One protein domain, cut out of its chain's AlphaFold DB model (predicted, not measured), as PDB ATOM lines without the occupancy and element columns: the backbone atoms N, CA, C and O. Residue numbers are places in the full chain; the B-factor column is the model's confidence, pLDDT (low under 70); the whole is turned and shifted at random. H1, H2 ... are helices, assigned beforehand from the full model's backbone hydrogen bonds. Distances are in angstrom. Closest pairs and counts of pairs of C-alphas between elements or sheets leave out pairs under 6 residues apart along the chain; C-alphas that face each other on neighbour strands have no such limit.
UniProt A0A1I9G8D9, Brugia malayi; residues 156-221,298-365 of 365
ATOM      1  N   PRO A 156      93.471 135.956 108.779       94.31
ATOM      2  CA  PRO A 156      92.772 136.175 110.048       94.31
ATOM      3  C   PRO A 156      93.682 136.596 111.208       94.31
ATOM      4  O   PRO A 156      93.297 137.458 112.001       94.31
ATOM      5  N   ASP A 157      94.901 136.065 111.281       94.44
ATOM      6  CA  ASP A 157      95.853 136.391 112.349       94.44
ATOM      7  C   ASP A 157      96.302 137.860 112.319       94.44
ATOM      8  O   ASP A 157      96.469 138.481 113.372       94.44
ATOM      9  N   GLU A 158      96.462 138.446 111.124       94.12
ATOM     10  CA  GLU A 158      96.815 139.863 110.972       94.12
ATOM     11  C   GLU A 158      95.685 140.759 111.499       94.12
ATOM     12  O   GLU A 158      95.936 141.709 112.243       94.12
ATOM     13  N   VAL A 159      94.436 140.414 111.171       94.19
ATOM     14  CA  VAL A 159      93.248 141.161 111.600       94.19
ATOM     15  C   VAL A 159      93.045 141.049 113.113       94.19
ATOM     16  O   VAL A 159      92.809 142.060 113.773       94.19
ATOM     17  N   LEU A 160      93.190 139.855 113.700       93.19
ATOM     18  CA  LEU A 160      93.090 139.677 115.155       93.19
ATOM     19  C   LEU A 160      94.187 140.442 115.901       93.19
ATOM     20  O   LEU A 160      93.913 141.085 116.916       93.19
ATOM     21  N   LYS A 161      95.420 140.426 115.382       93.88
ATOM     22  CA  LYS A 161      96.530 141.198 115.952       93.88
ATOM     23  C   LYS A 161      96.256 142.701 115.905       93.88
ATOM     24  O   LYS A 161      96.556 143.399 116.875       93.88
ATOM     25  N   TYR A 162      95.678 143.193 114.809       93.06
ATOM     26  CA  TYR A 162      95.251 144.584 114.697       93.06
ATOM     27  C   TYR A 162      94.184 144.918 115.748       93.06
ATOM     28  O   TYR A 162      94.394 145.840 116.527       93.06
ATOM     29  N   LEU A 163      93.117 144.119 115.857       89.88
ATOM     30  CA  LEU A 163      92.026 144.337 116.822       89.88
ATOM     31  C   LEU A 163      92.475 144.276 118.293       89.88
ATOM     32  O   LEU A 163      91.860 144.912 119.147       89.88
ATOM     33  N   GLY A 164      93.526 143.512 118.599       90.38
ATOM     34  CA  GLY A 164      94.125 143.454 119.936       90.38
ATOM     35  C   GLY A 164      95.106 144.592 120.243       90.38
ATOM     36  O   GLY A 164      95.504 144.761 121.397       90.38
ATOM     37  N   SER A 165      95.516 145.364 119.235       89.75
ATOM     38  CA  SER A 165      96.460 146.471 119.388       89.75
ATOM     39  C   SER A 165      95.731 147.771 119.730       89.75
ATOM     40  O   SER A 165      94.585 147.988 119.347       89.75
ATOM     41  N   LYS A 166      96.395 148.676 120.455       86.44
ATOM     42  CA  LYS A 166      95.870 150.034 120.651       86.44
ATOM     43  C   LYS A 166      96.086 150.848 119.376       86.44
ATOM     44  O   LYS A 166      97.172 150.794 118.802       86.44
ATOM     45  N   HIS A 167      95.068 151.597 118.961       83.81
ATOM     46  CA  HIS A 167      95.140 152.488 117.806       83.81
ATOM     47  C   HIS A 167      95.274 153.934 118.268       83.81
ATOM     48  O   HIS A 167      94.514 154.389 119.127       83.81
ATOM     49  N   GLU A 168      96.217 154.649 117.668       76.12
ATOM     50  CA  GLU A 168      96.235 156.105 117.706       76.12
ATOM     51  C   GLU A 168      95.145 156.608 116.733       76.12
ATOM     52  O   GLU A 168      94.751 155.906 115.808       76.12
ATOM     53  N   ASN A 169      94.547 157.777 116.960       75.06
ATOM     54  CA  ASN A 169      93.474 158.281 116.088       75.06
ATOM     55  C   ASN A 169      94.051 159.189 114.985       75.06
ATOM     56  O   ASN A 169      93.743 160.382 114.956       75.06
ATOM     57  N   SER A 170      94.915 158.657 114.109       79.12
ATOM     58  CA  SER A 170      95.497 159.403 112.975       79.12
ATOM     59  C   SER A 170      94.708 159.236 111.658       79.12
ATOM     60  O   SER A 170      93.864 158.351 111.533       79.12
ATOM     61  N   GLU A 171      94.985 160.066 110.638       76.38
ATOM     62  CA  GLU A 171      94.385 159.937 109.289       76.38
ATOM     63  C   GLU A 171      94.668 158.571 108.648       76.38
ATOM     64  O   GLU A 171      93.770 157.948 108.073       76.38
ATOM     65  N   SER A 172      95.902 158.078 108.784       78.56
ATOM     66  CA  SER A 172      96.308 156.751 108.312       78.56
ATOM     67  C   SER A 172      95.540 155.629 109.008       78.56
ATOM     68  O   SER A 172      95.147 154.661 108.354       78.56
ATOM     69  N   ASP A 173      95.246 155.781 110.302       83.31
ATOM     70  CA  ASP A 173      94.520 154.766 111.070       83.31
ATOM     71  C   ASP A 173      93.084 154.589 110.575       83.31
ATOM     72  O   ASP A 173      92.552 153.484 110.621       83.31
ATOM     73  N   ILE A 174      92.462 155.632 110.016       84.88
ATOM     74  CA  ILE A 174      91.111 155.543 109.442       84.88
ATOM     75  C   ILE A 174      91.098 154.653 108.196       84.88
ATOM     76  O   ILE A 174      90.162 153.877 107.991       84.88
ATOM     77  N   ILE A 175      92.119 154.767 107.343       86.50
ATOM     78  CA  ILE A 175      92.237 153.942 106.134       86.50
ATOM     79  C   ILE A 175      92.524 152.492 106.524       86.50
ATOM     80  O   ILE A 175      91.827 151.598 106.046       86.50
ATOM     81  N   ILE A 176      93.482 152.275 107.430       89.00
ATOM     82  CA  ILE A 176      93.857 150.938 107.906       89.00
ATOM     83  C   ILE A 176      92.672 150.266 108.602       89.00
ATOM     84  O   ILE A 176      92.369 149.113 108.314       89.00
ATOM     85  N   LYS A 177      91.946 150.989 109.458       90.25
ATOM     86  CA  LYS A 177      90.752 150.468 110.127       90.25
ATOM     87  C   LYS A 177      89.687 150.031 109.128       90.25
ATOM     88  O   LYS A 177      89.134 148.950 109.275       90.25
ATOM     89  N   ALA A 178      89.419 150.843 108.104       90.25
ATOM     90  CA  ALA A 178      88.441 150.497 107.075       90.25
ATOM     91  C   ALA A 178      88.837 149.229 106.296       90.25
ATOM     92  O   ALA A 178      87.973 148.405 106.002       90.25
ATOM     93  N   ASP A 179      90.127 149.057 105.989       90.50
ATOM     94  CA  ASP A 179      90.645 147.835 105.362       90.50
ATOM     95  C   ASP A 179      90.502 146.621 106.296       90.50
ATOM     96  O   ASP A 179      89.928 145.602 105.912       90.50
ATOM     97  N   MET A 180      90.926 146.746 107.557       93.25
ATOM     98  CA  MET A 180      90.843 145.670 108.555       93.25
ATOM     99  C   MET A 180      89.398 145.267 108.867       93.25
ATOM    100  O   MET A 180      89.109 144.076 108.963       93.25
ATOM    101  N   ASP A 181      88.472 146.225 108.951       92.38
ATOM    102  CA  ASP A 181      87.038 145.958 109.104       92.38
ATOM    103  C   ASP A 181      86.467 145.250 107.861       92.38
ATOM    104  O   ASP A 181      85.645 144.338 107.988       92.38
ATOM    105  N   SER A 182      86.929 145.601 106.654       92.44
ATOM    106  CA  SER A 182      86.548 144.898 105.421       92.44
ATOM    107  C   SER A 182      87.032 143.445 105.424       92.44
ATOM    108  O   SER A 182      86.248 142.543 105.126       92.44
ATOM    109  N   ARG A 183      88.295 143.194 105.803       94.62
ATOM    110  CA  ARG A 183      88.848 141.833 105.921       94.62
ATOM    111  C   ARG A 183      88.141 141.029 107.007       94.62
ATOM    112  O   ARG A 183      87.781 139.881 106.771       94.62
ATOM    113  N   LYS A 184      87.878 141.641 108.168       95.19
ATOM    114  CA  LYS A 184      87.108 141.037 109.266       95.19
ATOM    115  C   LYS A 184      85.744 140.549 108.779       95.19
ATOM    116  O   LYS A 184      85.371 139.416 109.066       95.19
ATOM    117  N   ASN A 185      85.010 141.380 108.039       94.31
ATOM    118  CA  ASN A 185      83.705 140.994 107.500       94.31
ATOM    119  C   ASN A 185      83.818 139.827 106.507       94.31
ATOM    120  O   ASN A 185      83.021 138.900 106.592       94.31
ATOM    121  N   ALA A 186      84.838 139.823 105.640       94.81
ATOM    122  CA  ALA A 186      85.098 138.706 104.729       94.81
ATOM    123  C   ALA A 186      85.392 137.391 105.457       94.81
ATOM    124  O   ALA A 186      84.845 136.355 105.085       94.81
ATOM    125  N   ILE A 187      86.188 137.440 106.527       96.44
ATOM    126  CA  ILE A 187      86.482 136.273 107.368       96.44
ATOM    127  C   ILE A 187      85.207 135.757 108.036       96.44
ATOM    128  O   ILE A 187      84.941 134.560 108.002       96.44
ATOM    129  N   ILE A 188      84.407 136.652 108.621       95.69
ATOM    130  CA  ILE A 188      83.149 136.287 109.278       95.69
ATOM    131  C   ILE A 188      82.210 135.600 108.291       95.69
ATOM    132  O   ILE A 188      81.736 134.503 108.575       95.69
ATOM    133  N   ASP A 189      81.955 136.219 107.140       94.06
ATOM    134  CA  ASP A 189      81.007 135.682 106.166       94.06
ATOM    135  C   ASP A 189      81.483 134.311 105.635       94.06
ATOM    136  O   ASP A 189      80.681 133.384 105.520       94.06
ATOM    137  N   ALA A 190      82.792 134.140 105.403       95.44
ATOM    138  CA  ALA A 190      83.371 132.876 104.953       95.44
ATOM    139  C   ALA A 190      83.293 131.759 106.009       95.44
ATOM    140  O   ALA A 190      82.886 130.639 105.698       95.44
ATOM    141  N   LEU A 191      83.635 132.057 107.268       95.94
ATOM    142  CA  LEU A 191      83.572 131.079 108.358       95.94
ATOM    143  C   LEU A 191      82.133 130.667 108.680       95.94
ATOM    144  O   LEU A 191      81.886 129.489 108.928       95.94
ATOM    145  N   VAL A 192      81.184 131.609 108.651       95.31
ATOM    146  CA  VAL A 192      79.760 131.307 108.865       95.31
ATOM    147  C   VAL A 192      79.248 130.369 107.776       95.31
ATOM    148  O   VAL A 192      78.658 129.347 108.105       95.31
ATOM    149  N   ILE A 193      79.550 130.652 106.504       93.69
ATOM    150  CA  ILE A 193      79.149 129.797 105.377       93.69
ATOM    151  C   ILE A 193      79.773 128.397 105.477       93.69
ATOM    152  O   ILE A 193      79.074 127.405 105.273       93.69
ATOM    153  N   LYS A 194      81.060 128.295 105.839       93.38
ATOM    154  CA  LYS A 194      81.736 127.004 106.062       93.38
ATOM    155  C   LYS A 194      81.086 126.211 107.191       93.38
ATOM    156  O   LYS A 194      80.807 125.028 107.021       93.38
ATOM    157  N   ALA A 195      80.825 126.854 108.326       93.81
ATOM    158  CA  ALA A 195      80.170 126.207 109.451       93.81
ATOM    159  C   ALA A 195      78.745 125.761 109.087       93.81
ATOM    160  O   ALA A 195      78.390 124.622 109.372       93.81
ATOM    161  N   ASP A 196      77.954 126.592 108.403       91.75
ATOM    162  CA  ASP A 196      76.605 126.220 107.954       91.75
ATOM    163  C   ASP A 196      76.626 125.030 106.988       91.75
ATOM    164  O   ASP A 196      75.844 124.098 107.163       91.75
ATOM    165  N   ALA A 197      77.540 125.022 106.013       90.12
ATOM    166  CA  ALA A 197      77.674 123.921 105.061       90.12
ATOM    167  C   ALA A 197      78.018 122.592 105.756       90.12
ATOM    168  O   ALA A 197      77.409 121.565 105.456       90.12
ATOM    169  N   LEU A 198      78.951 122.616 106.714       90.62
ATOM    170  CA  LEU A 198      79.355 121.429 107.475       90.62
ATOM    171  C   LEU A 198      78.261 120.948 108.436       90.62
ATOM    172  O   LEU A 198      78.041 119.744 108.573       90.62
ATOM    173  N   VAL A 199      77.562 121.872 109.107       90.94
ATOM    174  CA  VAL A 199      76.441 121.526 109.991       90.94
ATOM    175  C   VAL A 199      75.303 120.899 109.184       90.94
ATOM    176  O   VAL A 199      74.780 119.865 109.597       90.94
ATOM    177  N   ASP A 200      74.927 121.490 108.047       89.19
ATOM    178  CA  ASP A 200      73.852 120.977 107.193       89.19
ATOM    179  C   ASP A 200      74.191 119.566 106.667       89.19
ATOM    180  O   ASP A 200      73.340 118.677 106.707       89.19
ATOM    181  N   GLU A 201      75.445 119.315 106.270       87.88
ATOM    182  CA  GLU A 201      75.899 117.982 105.849       87.88
ATOM    183  C   GLU A 201      75.849 116.955 106.992       87.88
ATOM    184  O   GLU A 201      75.336 115.844 106.824       87.88
ATOM    185  N   HIS A 202      76.316 117.330 108.185       88.94
ATOM    186  CA  HIS A 202      76.246 116.455 109.353       88.94
ATOM    187  C   HIS A 202      74.793 116.143 109.747       88.94
ATOM    188  O   HIS A 202      74.464 114.993 110.041       88.94
ATOM    189  N   LEU A 203      73.903 117.140 109.739       87.19
ATOM    190  CA  LEU A 203      72.483 116.963 110.064       87.19
ATOM    191  C   LEU A 203      71.744 116.105 109.029       87.19
ATOM    192  O   LEU A 203      70.838 115.361 109.409       87.19
ATOM    193  N   ALA A 204      72.142 116.159 107.755       85.00
ATOM    194  CA  ALA A 204      71.586 115.312 106.702       85.00
ATOM    195  C   ALA A 204      71.952 113.825 106.882       85.00
ATOM    196  O   ALA A 204      71.148 112.946 106.569       85.00
ATOM    197  N   ILE A 205      73.153 113.536 107.399       84.56
ATOM    198  CA  ILE A 205      73.671 112.165 107.581       84.56
ATOM    199  C   ILE A 205      73.344 111.606 108.978       84.56
ATOM    200  O   ILE A 205      73.346 110.389 109.184       84.56
ATOM    201  N   SER A 206      73.073 112.472 109.956       80.94
ATOM    202  CA  SER A 206      72.887 112.074 111.348       80.94
ATOM    203  C   SER A 206      71.676 111.153 111.546       80.94
ATOM    204  O   SER A 206      70.559 111.413 111.099       80.94
ATOM    205  N   THR A 207      71.906 110.061 112.277       72.12
ATOM    206  CA  THR A 207      70.899 109.042 112.606       72.12
ATOM    207  C   THR A 207      70.065 109.385 113.841       72.12
ATOM    208  O   THR A 207      69.194 108.605 114.220       72.12
ATOM    209  N   GLN A 208      70.319 110.531 114.479       75.62
ATOM    210  CA  GLN A 208      69.594 110.968 115.673       75.62
ATOM    211  C   GLN A 208      68.158 111.428 115.343       75.62
ATOM    212  O   GLN A 208      67.823 111.741 114.191       75.62
ATOM    213  N   GLU A 209      67.301 111.488 116.371       68.75
ATOM    214  CA  GLU A 209      65.968 112.101 116.289       68.75
ATOM    215  C   GLU A 209      66.107 113.620 116.138       68.75
ATOM    216  O   GLU A 209      66.140 114.392 117.094       68.75
ATOM    217  N   ILE A 210      66.268 114.046 114.891       78.56
ATOM    218  CA  ILE A 210      66.420 115.444 114.510       78.56
ATOM    219  C   ILE A 210      65.090 115.922 113.921       78.56
ATOM    220  O   ILE A 210      64.527 115.218 113.073       78.56
ATOM    221  N   PRO A 211      64.606 117.112 114.316       77.50
ATOM    222  CA  PRO A 211      63.449 117.741 113.694       77.50
ATOM    223  C   PRO A 211      63.576 117.804 112.164       77.50
ATOM    224  O   PRO A 211      64.652 118.069 111.616       77.50
ATOM    225  N   LYS A 212      62.480 117.551 111.444       75.19
ATOM    226  CA  LYS A 212      62.486 117.406 109.975       75.19
ATOM    227  C   LYS A 212      62.977 118.670 109.267       75.19
ATOM    228  O   LYS A 212      63.668 118.564 108.250       75.19
ATOM    229  N   SER A 213      62.676 119.835 109.833       75.50
ATOM    230  CA  SER A 213      63.105 121.150 109.355       75.50
ATOM    231  C   SER A 213      64.628 121.325 109.359       75.50
ATOM    232  O   SER A 213      65.169 122.045 108.527       75.50
ATOM    233  N   PHE A 214      65.348 120.623 110.240       80.88
ATOM    234  CA  PHE A 214      66.811 120.693 110.322       80.88
ATOM    235  C   PHE A 214      67.517 119.704 109.383       80.88
ATOM    236  O   PHE A 214      68.685 119.909 109.068       80.88
ATOM    237  N   ARG A 215      66.825 118.666 108.890       74.75
ATOM    238  CA  ARG A 215      67.409 117.675 107.961       74.75
ATOM    239  C   ARG A 215      67.580 118.186 106.531       74.75
ATOM    240  O   ARG A 215      68.426 117.676 105.809       74.75
ATOM    241  N   HIS A 216      66.781 119.167 106.124       65.19
ATOM    242  CA  HIS A 216      66.812 119.728 104.767       65.19
ATOM    243  C   HIS A 216      67.595 121.051 104.693       65.19
ATOM    244  O   HIS A 216      67.556 121.730 103.670       65.19
ATOM    245  N   GLY A 217      68.293 121.412 105.779       67.31
ATOM    246  CA  GLY A 217      68.884 122.730 105.985       67.31
ATOM    247  C   GLY A 217      67.800 123.767 106.282       67.31
ATOM    248  O   GLY A 217      66.904 124.002 105.473       67.31
ATOM    249  N   LEU A 218      67.874 124.420 107.445       70.81
ATOM    250  CA  LEU A 218      66.943 125.496 107.786       70.81
ATOM    251  C   LEU A 218      67.221 126.699 106.867       70.81
ATOM    252  O   LEU A 218      68.125 127.489 107.144       70.81
ATOM    253  N   ASN A 219      66.511 126.801 105.738       67.12
ATOM    254  CA  ASN A 219      66.693 127.899 104.793       67.12
ATOM    255  C   ASN A 219      65.891 129.114 105.254       67.12
ATOM    256  O   ASN A 219      64.705 129.251 104.960       67.12
ATOM    257  N   VAL A 220      66.538 129.961 106.045       68.12
ATOM    258  CA  VAL A 220      65.947 131.202 106.527       68.12
ATOM    259  C   VAL A 220      66.471 132.320 105.640       68.12
ATOM    260  O   VAL A 220      67.552 132.850 105.890       68.12
ATOM    261  N   ASP A 221      65.728 132.662 104.585       57.03
ATOM    262  CA  ASP A 221      66.061 133.829 103.771       57.03
ATOM    263  C   ASP A 221      66.031 135.069 104.673       57.03
ATOM    264  O   ASP A 221      64.984 135.469 105.195       57.03
ATOM    265  N   VAL A 298      81.130 114.023 107.086       83.31
ATOM    266  CA  VAL A 298      81.435 115.111 108.023       83.31
ATOM    267  C   VAL A 298      81.142 114.653 109.445       83.31
ATOM    268  O   VAL A 298      80.071 114.123 109.754       83.31
ATOM    269  N   THR A 299      82.129 114.814 110.318       89.94
ATOM    270  CA  THR A 299      82.061 114.378 111.713       89.94
ATOM    271  C   THR A 299      81.613 115.519 112.618       89.94
ATOM    272  O   THR A 299      81.957 116.674 112.388       89.94
ATOM    273  N   LEU A 300      80.938 115.204 113.730       90.06
ATOM    274  CA  LEU A 300      80.534 116.206 114.727       90.06
ATOM    275  C   LEU A 300      81.707 117.085 115.216       90.06
ATOM    276  O   LEU A 300      81.523 118.259 115.520       90.06
ATOM    277  N   LYS A 301      82.933 116.540 115.242       92.69
ATOM    278  CA  LYS A 301      84.145 117.277 115.634       92.69
ATOM    279  C   LYS A 301      84.546 118.357 114.627       92.69
ATOM    280  O   LYS A 301      85.024 119.412 115.035       92.69
ATOM    281  N   GLU A 302      84.390 118.098 113.332       92.62
ATOM    282  CA  GLU A 302      84.670 119.086 112.280       92.62
ATOM    283  C   GLU A 302      83.667 120.235 112.360       92.62
ATOM    284  O   GLU A 302      84.056 121.400 112.309       92.62
ATOM    285  N   VAL A 303      82.399 119.898 112.608       93.25
ATOM    286  CA  VAL A 303      81.334 120.870 112.847       93.25
ATOM    287  C   VAL A 303      81.649 121.750 114.066       93.25
ATOM    288  O   VAL A 303      81.605 122.976 113.974       93.25
ATOM    289  N   ASP A 304      82.027 121.146 115.197       94.69
ATOM    290  CA  ASP A 304      82.448 121.877 116.398       94.69
ATOM    291  C   ASP A 304      83.638 122.799 116.124       94.69
ATOM    292  O   ASP A 304      83.645 123.951 116.552       94.69
ATOM    293  N   THR A 305      84.639 122.309 115.393       96.56
ATOM    294  CA  THR A 305      85.841 123.086 115.067       96.56
ATOM    295  C   THR A 305      85.479 124.324 114.250       96.56
ATOM    296  O   THR A 305      85.859 125.431 114.632       96.56
ATOM    297  N   ALA A 306      84.676 124.163 113.194       94.94
ATOM    298  CA  ALA A 306      84.206 125.276 112.373       94.94
ATOM    299  C   ALA A 306      83.346 126.265 113.181       94.94
ATOM    300  O   ALA A 306      83.521 127.481 113.079       94.94
ATOM    301  N   TYR A 307      82.465 125.766 114.052       96.25
ATOM    302  CA  TYR A 307      81.658 126.615 114.925       96.25
ATOM    303  C   TYR A 307      82.520 127.420 115.912       96.25
ATOM    304  O   TYR A 307      82.310 128.621 116.088       96.25
ATOM    305  N   TYR A 308      83.530 126.804 116.534       96.06
ATOM    306  CA  TYR A 308      84.439 127.513 117.437       96.06
ATOM    307  C   TYR A 308      85.322 128.531 116.716       96.06
ATOM    308  O   TYR A 308      85.681 129.542 117.317       96.06
ATOM    309  N   GLU A 309      85.652 128.315 115.442       95.62
ATOM    310  CA  GLU A 309      86.315 129.333 114.627       95.62
ATOM    311  C   GLU A 309      85.435 130.564 114.426       95.62
ATOM    312  O   GLU A 309      85.924 131.676 114.617       95.62
ATOM    313  N   VAL A 310      84.138 130.390 114.150       96.31
ATOM    314  CA  VAL A 310      83.172 131.501 114.080       96.31
ATOM    315  C   VAL A 310      83.089 132.250 115.414       96.31
ATOM    316  O   VAL A 310      83.100 133.484 115.436       96.31
ATOM    317  N   LEU A 311      83.080 131.525 116.540       95.12
ATOM    318  CA  LEU A 311      82.986 132.126 117.877       95.12
ATOM    319  C   LEU A 311      84.202 132.969 118.293       95.12
ATOM    320  O   LEU A 311      84.116 133.722 119.262       95.12
ATOM    321  N   LYS A 312      85.324 132.896 117.564       94.62
ATOM    322  CA  LYS A 312      86.453 133.829 117.746       94.62
ATOM    323  C   LYS A 312      86.109 135.250 117.284       94.62
ATOM    324  O   LYS A 312      86.759 136.199 117.715       94.62
ATOM    325  N   TRP A 313      85.117 135.394 116.403       94.94
ATOM    326  CA  TRP A 313      84.773 136.653 115.738       94.94
ATOM    327  C   TRP A 313      83.413 137.209 116.143       94.94
ATOM    328  O   TRP A 313      83.241 138.429 116.165       94.94
ATOM    329  N   LEU A 314      82.456 136.326 116.430       94.56
ATOM    330  CA  LEU A 314      81.081 136.668 116.774       94.56
ATOM    331  C   LEU A 314      80.627 135.929 118.028       94.56
ATOM    332  O   LEU A 314      81.029 134.801 118.298       94.56
ATOM    333  N   GLU A 315      79.718 136.543 118.775       93.00
ATOM    334  CA  GLU A 315      79.045 135.852 119.868       93.00
ATOM    335  C   GLU A 315      77.953 134.925 119.330       93.00
ATOM    336  O   GLU A 315      77.253 135.261 118.381       93.00
ATOM    337  N   ALA A 316      77.694 133.811 120.018       92.06
ATOM    338  CA  ALA A 316      76.646 132.849 119.649       92.06
ATOM    339  C   ALA A 316      75.216 133.432 119.613       92.06
ATOM    340  O   ALA A 316      74.268 132.744 119.240       92.06
ATOM    341  N   THR A 317      75.035 134.672 120.074       90.81
ATOM    342  CA  THR A 317      73.742 135.357 120.094       90.81
ATOM    343  C   THR A 317      73.649 136.515 119.098       90.81
ATOM    344  O   THR A 317      72.639 137.221 119.114       90.81
ATOM    345  N   ASP A 318      74.678 136.718 118.273       92.56
ATOM    346  CA  ASP A 318      74.685 137.693 117.184       92.56
ATOM    347  C   ASP A 318      73.738 137.257 116.060       92.56
ATOM    348  O   ASP A 318      73.670 136.074 115.714       92.56
ATOM    349  N   SER A 319      73.016 138.218 115.481       90.38
ATOM    350  CA  SER A 319      71.991 137.994 114.461       90.38
ATOM    351  C   SER A 319      72.479 137.158 113.274       90.38
ATOM    352  O   SER A 319      71.697 136.379 112.731       90.38
ATOM    353  N   LYS A 320      73.759 137.266 112.883       89.94
ATOM    354  CA  LYS A 320      74.333 136.490 111.769       89.94
ATOM    355  C   LYS A 320      74.477 134.996 112.075       89.94
ATOM    356  O   LYS A 320      74.479 134.195 111.150       89.94
ATOM    357  N   VAL A 321      74.607 134.611 113.348       93.19
ATOM    358  CA  VAL A 321      74.932 133.231 113.763       93.19
ATOM    359  C   VAL A 321      73.859 132.589 114.639       93.19
ATOM    360  O   VAL A 321      74.066 131.478 115.127       93.19
ATOM    361  N   LEU A 322      72.714 133.246 114.850       92.38
ATOM    362  CA  LEU A 322      71.603 132.692 115.637       92.38
ATOM    363  C   LEU A 322      71.114 131.357 115.067       92.38
ATOM    364  O   LEU A 322      70.984 130.382 115.807       92.38
ATOM    365  N   ILE A 323      70.892 131.308 113.751       91.88
ATOM    366  CA  ILE A 323      70.425 130.102 113.061       91.88
ATOM    367  C   ILE A 323      71.498 129.013 113.094       91.88
ATOM    368  O   ILE A 323      71.214 127.900 113.529       91.88
ATOM    369  N   LEU A 324      72.743 129.351 112.748       93.12
ATOM    370  CA  LEU A 324      73.886 128.441 112.846       93.12
ATOM    371  C   LEU A 324      74.028 127.853 114.262       93.12
ATOM    372  O   LEU A 324      74.183 126.647 114.435       93.12
ATOM    373  N   SER A 325      73.905 128.687 115.298       94.19
ATOM    374  CA  SER A 325      73.992 128.265 116.701       94.19
ATOM    375  C   SER A 325      72.831 127.358 117.114       94.19
ATOM    376  O   SER A 325      73.019 126.460 117.940       94.19
ATOM    377  N   ALA A 326      71.636 127.561 116.549       93.00
ATOM    378  CA  ALA A 326      70.508 126.654 116.727       93.00
ATOM    379  C   ALA A 326      70.774 125.299 116.057       93.00
ATOM    380  O   ALA A 326      70.623 124.270 116.713       93.00
ATOM    381  N   LYS A 327      71.245 125.290 114.802       92.19
ATOM    382  CA  LYS A 327      71.609 124.058 114.083       92.19
ATOM    383  C   LYS A 327      72.707 123.280 114.815       92.19
ATOM    384  O   LYS A 327      72.569 122.074 115.008       92.19
ATOM    385  N   GLN A 328      73.728 123.971 115.327       94.00
ATOM    386  CA  GLN A 328      74.781 123.358 116.137       94.00
ATOM    387  C   GLN A 328      74.231 122.722 117.415       94.00
ATOM    388  O   GLN A 328      74.598 121.609 117.777       94.00
ATOM    389  N   ALA A 329      73.328 123.412 118.114       92.62
ATOM    390  CA  ALA A 329      72.697 122.858 119.305       92.62
ATOM    391  C   ALA A 329      71.870 121.602 118.984       92.62
ATOM    392  O   ALA A 329      71.907 120.650 119.759       92.62
ATOM    393  N   VAL A 330      71.180 121.570 117.841       91.31
ATOM    394  CA  VAL A 330      70.449 120.383 117.365       91.31
ATOM    395  C   VAL A 330      71.398 119.238 117.005       91.31
ATOM    396  O   VAL A 330      71.112 118.102 117.367       91.31
ATOM    397  N   ALA A 331      72.549 119.516 116.385       90.69
ATOM    398  CA  ALA A 331      73.561 118.496 116.080       90.69
ATOM    399  C   ALA A 331      74.093 117.778 117.339       90.69
ATOM    400  O   ALA A 331      74.508 116.623 117.262       90.69
ATOM    401  N   HIS A 332      74.037 118.447 118.496       91.06
ATOM    402  CA  HIS A 332      74.380 117.905 119.817       91.06
ATOM    403  C   HIS A 332      73.173 117.395 120.627       91.06
ATOM    404  O   HIS A 332      73.332 117.058 121.798       91.06
ATOM    405  N   ALA A 333      71.962 117.378 120.060       90.12
ATOM    406  CA  ALA A 333      70.712 117.072 120.772       90.12
ATOM    407  C   ALA A 333      70.435 117.982 121.997       90.12
ATOM    408  O   ALA A 333      69.738 117.622 122.946       90.12
ATOM    409  N   HIS A 334      70.951 119.214 121.983       92.62
ATOM    410  CA  HIS A 334      70.718 120.232 123.008       92.62
ATOM    411  C   HIS A 334      69.495 121.102 122.672       92.62
ATOM    412  O   HIS A 334      69.605 122.317 122.471       92.62
ATOM    413  N   TYR A 335      68.304 120.498 122.646       91.19
ATOM    414  CA  TYR A 335      67.064 121.151 122.195       91.19
ATOM    415  C   TYR A 335      66.689 122.407 122.994       91.19
ATOM    416  O   TYR A 335      66.264 123.403 122.416       91.19
ATOM    417  N   GLY A 336      66.944 122.439 124.309       91.88
ATOM    418  CA  GLY A 336      66.703 123.641 125.120       91.88
ATOM    419  C   GLY A 336      67.562 124.842 124.696       91.88
ATOM    420  O   GLY A 336      67.102 125.986 124.710       91.88
ATOM    421  N   ARG A 337      68.803 124.591 124.257       92.88
ATOM    422  CA  ARG A 337      69.693 125.633 123.724       92.88
ATOM    423  C   ARG A 337      69.267 126.045 122.314       92.88
ATOM    424  O   ARG A 337      69.255 127.240 122.032       92.88
ATOM    425  N   ALA A 338      68.864 125.088 121.476       92.06
ATOM    426  CA  ALA A 338      68.313 125.366 120.152       92.06
ATOM    427  C   ALA A 338      67.068 126.265 120.244       92.06
ATOM    428  O   ALA A 338      67.020 127.317 119.612       92.06
ATOM    429  N   LEU A 339      66.121 125.927 121.126       91.88
ATOM    430  CA  LEU A 339      64.905 126.704 121.365       91.88
ATOM    431  C   LEU A 339      65.210 128.133 121.837       91.88
ATOM    432  O   LEU A 339      64.572 129.082 121.383       91.88
ATOM    433  N   LYS A 340      66.204 128.309 122.720       93.69
ATOM    434  CA  LYS A 340      66.651 129.639 123.165       93.69
ATOM    435  C   LYS A 340      67.113 130.504 121.987       93.69
ATOM    436  O   LYS A 340      66.758 131.680 121.932       93.69
ATOM    437  N   TYR A 341      67.894 129.942 121.066       93.75
ATOM    438  CA  TYR A 341      68.379 130.676 119.896       93.75
ATOM    439  C   TYR A 341      67.278 130.946 118.873       93.75
ATOM    440  O   TYR A 341      67.199 132.065 118.378       93.75
ATOM    441  N   LEU A 342      66.394 129.980 118.615       90.75
ATOM    442  CA  LEU A 342      65.263 130.161 117.701       90.75
ATOM    443  C   LEU A 342      64.279 131.229 118.198       90.75
ATOM    444  O   LEU A 342      63.841 132.065 117.416       90.75
ATOM    445  N   ARG A 343      63.978 131.266 119.503       90.56
ATOM    446  CA  ARG A 343      63.154 132.342 120.086       90.56
ATOM    447  C   ARG A 343      63.819 133.703 119.941       90.56
ATOM    448  O   ARG A 343      63.173 134.647 119.510       90.56
ATOM    449  N   LYS A 344      65.124 133.783 120.232       91.25
ATOM    450  CA  LYS A 344      65.883 135.021 120.025       91.25
ATOM    451  C   LYS A 344      65.887 135.443 118.550       91.25
ATOM    452  O   LYS A 344      65.842 136.635 118.280       91.25
ATOM    453  N   ALA A 345      65.918 134.492 117.614       88.56
ATOM    454  CA  ALA A 345      65.776 134.782 116.192       88.56
ATOM    455  C   ALA A 345      64.386 135.353 115.871       88.56
ATOM    456  O   ALA A 345      64.312 136.349 115.166       88.56
ATOM    457  N   GLY A 346      63.304 134.809 116.440       86.25
ATOM    458  CA  GLY A 346      61.948 135.350 116.261       86.25
ATOM    459  C   GLY A 346      61.773 136.799 116.741       86.25
ATOM    460  O   GLY A 346      61.025 137.557 116.124       86.25
ATOM    461  N   ASP A 347      62.501 137.202 117.787       87.38
ATOM    462  CA  ASP A 347      62.528 138.589 118.284       87.38
ATOM    463  C   ASP A 347      63.423 139.519 117.433       87.38
ATOM    464  O   ASP A 347      63.360 140.749 117.554       87.38
ATOM    465  N   ASP A 348      64.290 138.955 116.586       87.81
ATOM    466  CA  ASP A 348      65.211 139.702 115.737       87.81
ATOM    467  C   ASP A 348      64.496 140.217 114.482       87.81
ATOM    468  O   ASP A 348      63.785 139.491 113.788       87.81
ATOM    469  N   LYS A 349      64.738 141.482 114.125       84.75
ATOM    470  CA  LYS A 349      64.153 142.102 112.926       84.75
ATOM    471  C   LYS A 349      64.512 141.355 111.642       84.75
ATOM    472  O   LYS A 349      63.748 141.426 110.685       84.75
ATOM    473  N   ASN A 350      65.648 140.658 111.618       80.25
ATOM    474  CA  ASN A 350      66.107 139.905 110.454       80.25
ATOM    475  C   ASN A 350      65.275 138.642 110.183       80.25
ATOM    476  O   ASN A 350      65.259 138.169 109.048       80.25
ATOM    477  N   PHE A 351      64.582 138.114 111.199       80.56
ATOM    478  CA  PHE A 351      63.804 136.873 111.106       80.56
ATOM    479  C   PHE A 351      62.369 137.011 111.638       80.56
ATOM    480  O   PHE A 351      61.657 136.014 111.769       80.56
ATOM    481  N   ALA A 352      61.928 138.236 111.926       77.12
ATOM    482  CA  ALA A 352      60.589 138.511 112.425       77.12
ATOM    483  C   ALA A 352      59.516 137.979 111.457       77.12
ATOM    484  O   ALA A 352      59.546 138.266 110.258       77.12
ATOM    485  N   ASN A 353      58.544 137.236 111.996       76.56
ATOM    486  CA  ASN A 353      57.465 136.571 111.251       76.56
ATOM    487  C   ASN A 353      57.948 135.553 110.198       76.56
ATOM    488  O   ASN A 353      57.254 135.296 109.211       76.56
ATOM    489  N   ASN A 354      59.146 134.982 110.366       83.69
ATOM    490  CA  ASN A 354      59.622 133.938 109.472       83.69
ATOM    491  C   ASN A 354      58.985 132.584 109.835       83.69
ATOM    492  O   ASN A 354      59.338 131.963 110.839       83.69
ATOM    493  N   LEU A 355      58.083 132.106 108.971       84.31
ATOM    494  CA  LEU A 355      57.355 130.841 109.141       84.31
ATOM    495  C   LEU A 355      58.278 129.624 109.300       84.31
ATOM    496  O   LEU A 355      57.910 128.669 109.976       84.31
ATOM    497  N   VAL A 356      59.474 129.649 108.703       84.50
ATOM    498  CA  VAL A 356      60.454 128.554 108.806       84.50
ATOM    499  C   VAL A 356      61.035 128.492 110.218       84.50
ATOM    500  O   VAL A 356      61.190 127.408 110.778       84.50
ATOM    501  N   VAL A 357      61.310 129.650 110.826       85.50
ATOM    502  CA  VAL A 357      61.785 129.733 112.215       85.50
ATOM    503  C   VAL A 357      60.678 129.314 113.182       85.50
ATOM    504  O   VAL A 357      60.943 128.546 114.103       85.50
ATOM    505  N   GLU A 358      59.437 129.748 112.956       84.94
ATOM    506  CA  GLU A 358      58.292 129.340 113.780       84.94
ATOM    507  C   GLU A 358      58.009 127.835 113.682       84.94
ATOM    508  O   GLU A 358      57.837 127.175 114.709       84.94
ATOM    509  N   ALA A 359      58.036 127.263 112.475       86.12
ATOM    510  CA  ALA A 359      57.894 125.824 112.271       86.12
ATOM    511  C   ALA A 359      59.009 125.043 112.982       86.12
ATOM    512  O   ALA A 359      58.730 124.077 113.692       86.12
ATOM    513  N   ALA A 360      60.258 125.506 112.882       86.06
ATOM    514  CA  ALA A 360      61.380 124.900 113.591       86.06
ATOM    515  C   ALA A 360      61.236 124.981 115.118       86.06
ATOM    516  O   ALA A 360      61.619 124.041 115.808       86.06
ATOM    517  N   VAL A 361      60.670 126.065 115.660       87.31
ATOM    518  CA  VAL A 361      60.352 126.164 117.096       87.31
ATOM    519  C   VAL A 361      59.333 125.104 117.500       87.31
ATOM    520  O   VAL A 361      59.517 124.473 118.537       87.31
ATOM    521  N   ILE A 362      58.287 124.897 116.695       85.75
ATOM    522  CA  ILE A 362      57.240 123.907 116.974       85.75
ATOM    523  C   ILE A 362      57.804 122.486 116.942       85.75
ATOM    524  O   ILE A 362      57.462 121.697 117.808       85.75
ATOM    525  N   GLU A 363      58.674 122.155 115.986       85.56
ATOM    526  CA  GLU A 363      59.233 120.799 115.886       85.56
ATOM    527  C   GLU A 363      60.284 120.464 116.959       85.56
ATOM    528  O   GLU A 363      60.602 119.293 117.157       85.56
ATOM    529  N   VAL A 364      60.879 121.475 117.602       84.56
ATOM    530  CA  VAL A 364      61.876 121.302 118.677       84.56
ATOM    531  C   VAL A 364      61.214 121.131 120.057       84.56
ATOM    532  O   VAL A 364      61.881 120.685 120.993       84.56
ATOM    533  N   ILE A 365      59.936 121.506 120.190       80.19
ATOM    534  CA  ILE A 365      59.098 121.323 121.390       80.19
ATOM    535  C   ILE A 365      58.470 119.932 121.354       80.19
ATOM    536  O   ILE A 365      58.480 119.283 122.425       80.19
TER     537      ILE A 365
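AT A GLANCE: This is residues 156 to 221 and 298 to 365 of the 365 residues of a protein of Brugia malayi (UniProt A0A1I9G8D9). One long helix, H2, makes the long axis; H1 folds back over its first half, while H4 and H5 pack on its second half and H6 and H7 continue away from it in helical hairpins. The short H3 sits between the last residues of H2 and H7. The printed part has 134 residues with seven named helices, H1 to H7 in order, and no named strand: all helix. It spans 55 by 33 by 22 A and is only just loose, close to compact, with a radius of gyration of the C-alphas of 17.1 A.

HOW THE PARTS SIT: H1, residues 156 to 164, touches residues 180 to 187 of H2, residues 171 to 205, at a steep tilt of 53 degrees, opposite ways; the closest C-alphas are those of Val 159 and Met 180, 5.9 A. H3, residues 212 to 215, touches H2 at Arg 215 and Ala 204, C-alphas 5.0 A apart. H2 forms an up-and-down bundle, each helix running against the one before, with H4, residues 300 to 311, and H5, residues 322 to 331. H4 touches H2 at Ala 306 and Ala 195, closest C-alphas 5.1 A. H6, residues 335 to 347, forms a hairpin with H5, closest C-alphas Ala 326 and Ala 338, 4.3 A. H7, residues 355 to 364, touches H3 at Ala 360 and Ser 213, closest C-alphas 5.9 A. Every O i to N i+4 pair is within hydrogen-bond range in H1, H4, H5, H6 and H7, and 30 of 31 in H2; H3 is too short for one.

IN THESE COORDINATES: H1 begins at C-alpha 156 (92.772, 136.175, 110.048). H2 measures 52.1 A, H6 18.4 A and H4 16.4 A. H7 ends at C-alpha 364 (61.876, 121.302, 118.677).

THE WHOLE: Residues 222 to 297 are not printed; C-alphas 221 and 298 are 24.6 A apart. No link printed whole is long. The pLDDT is under 70 at residues 209, 216 to 217 and 219 to 221.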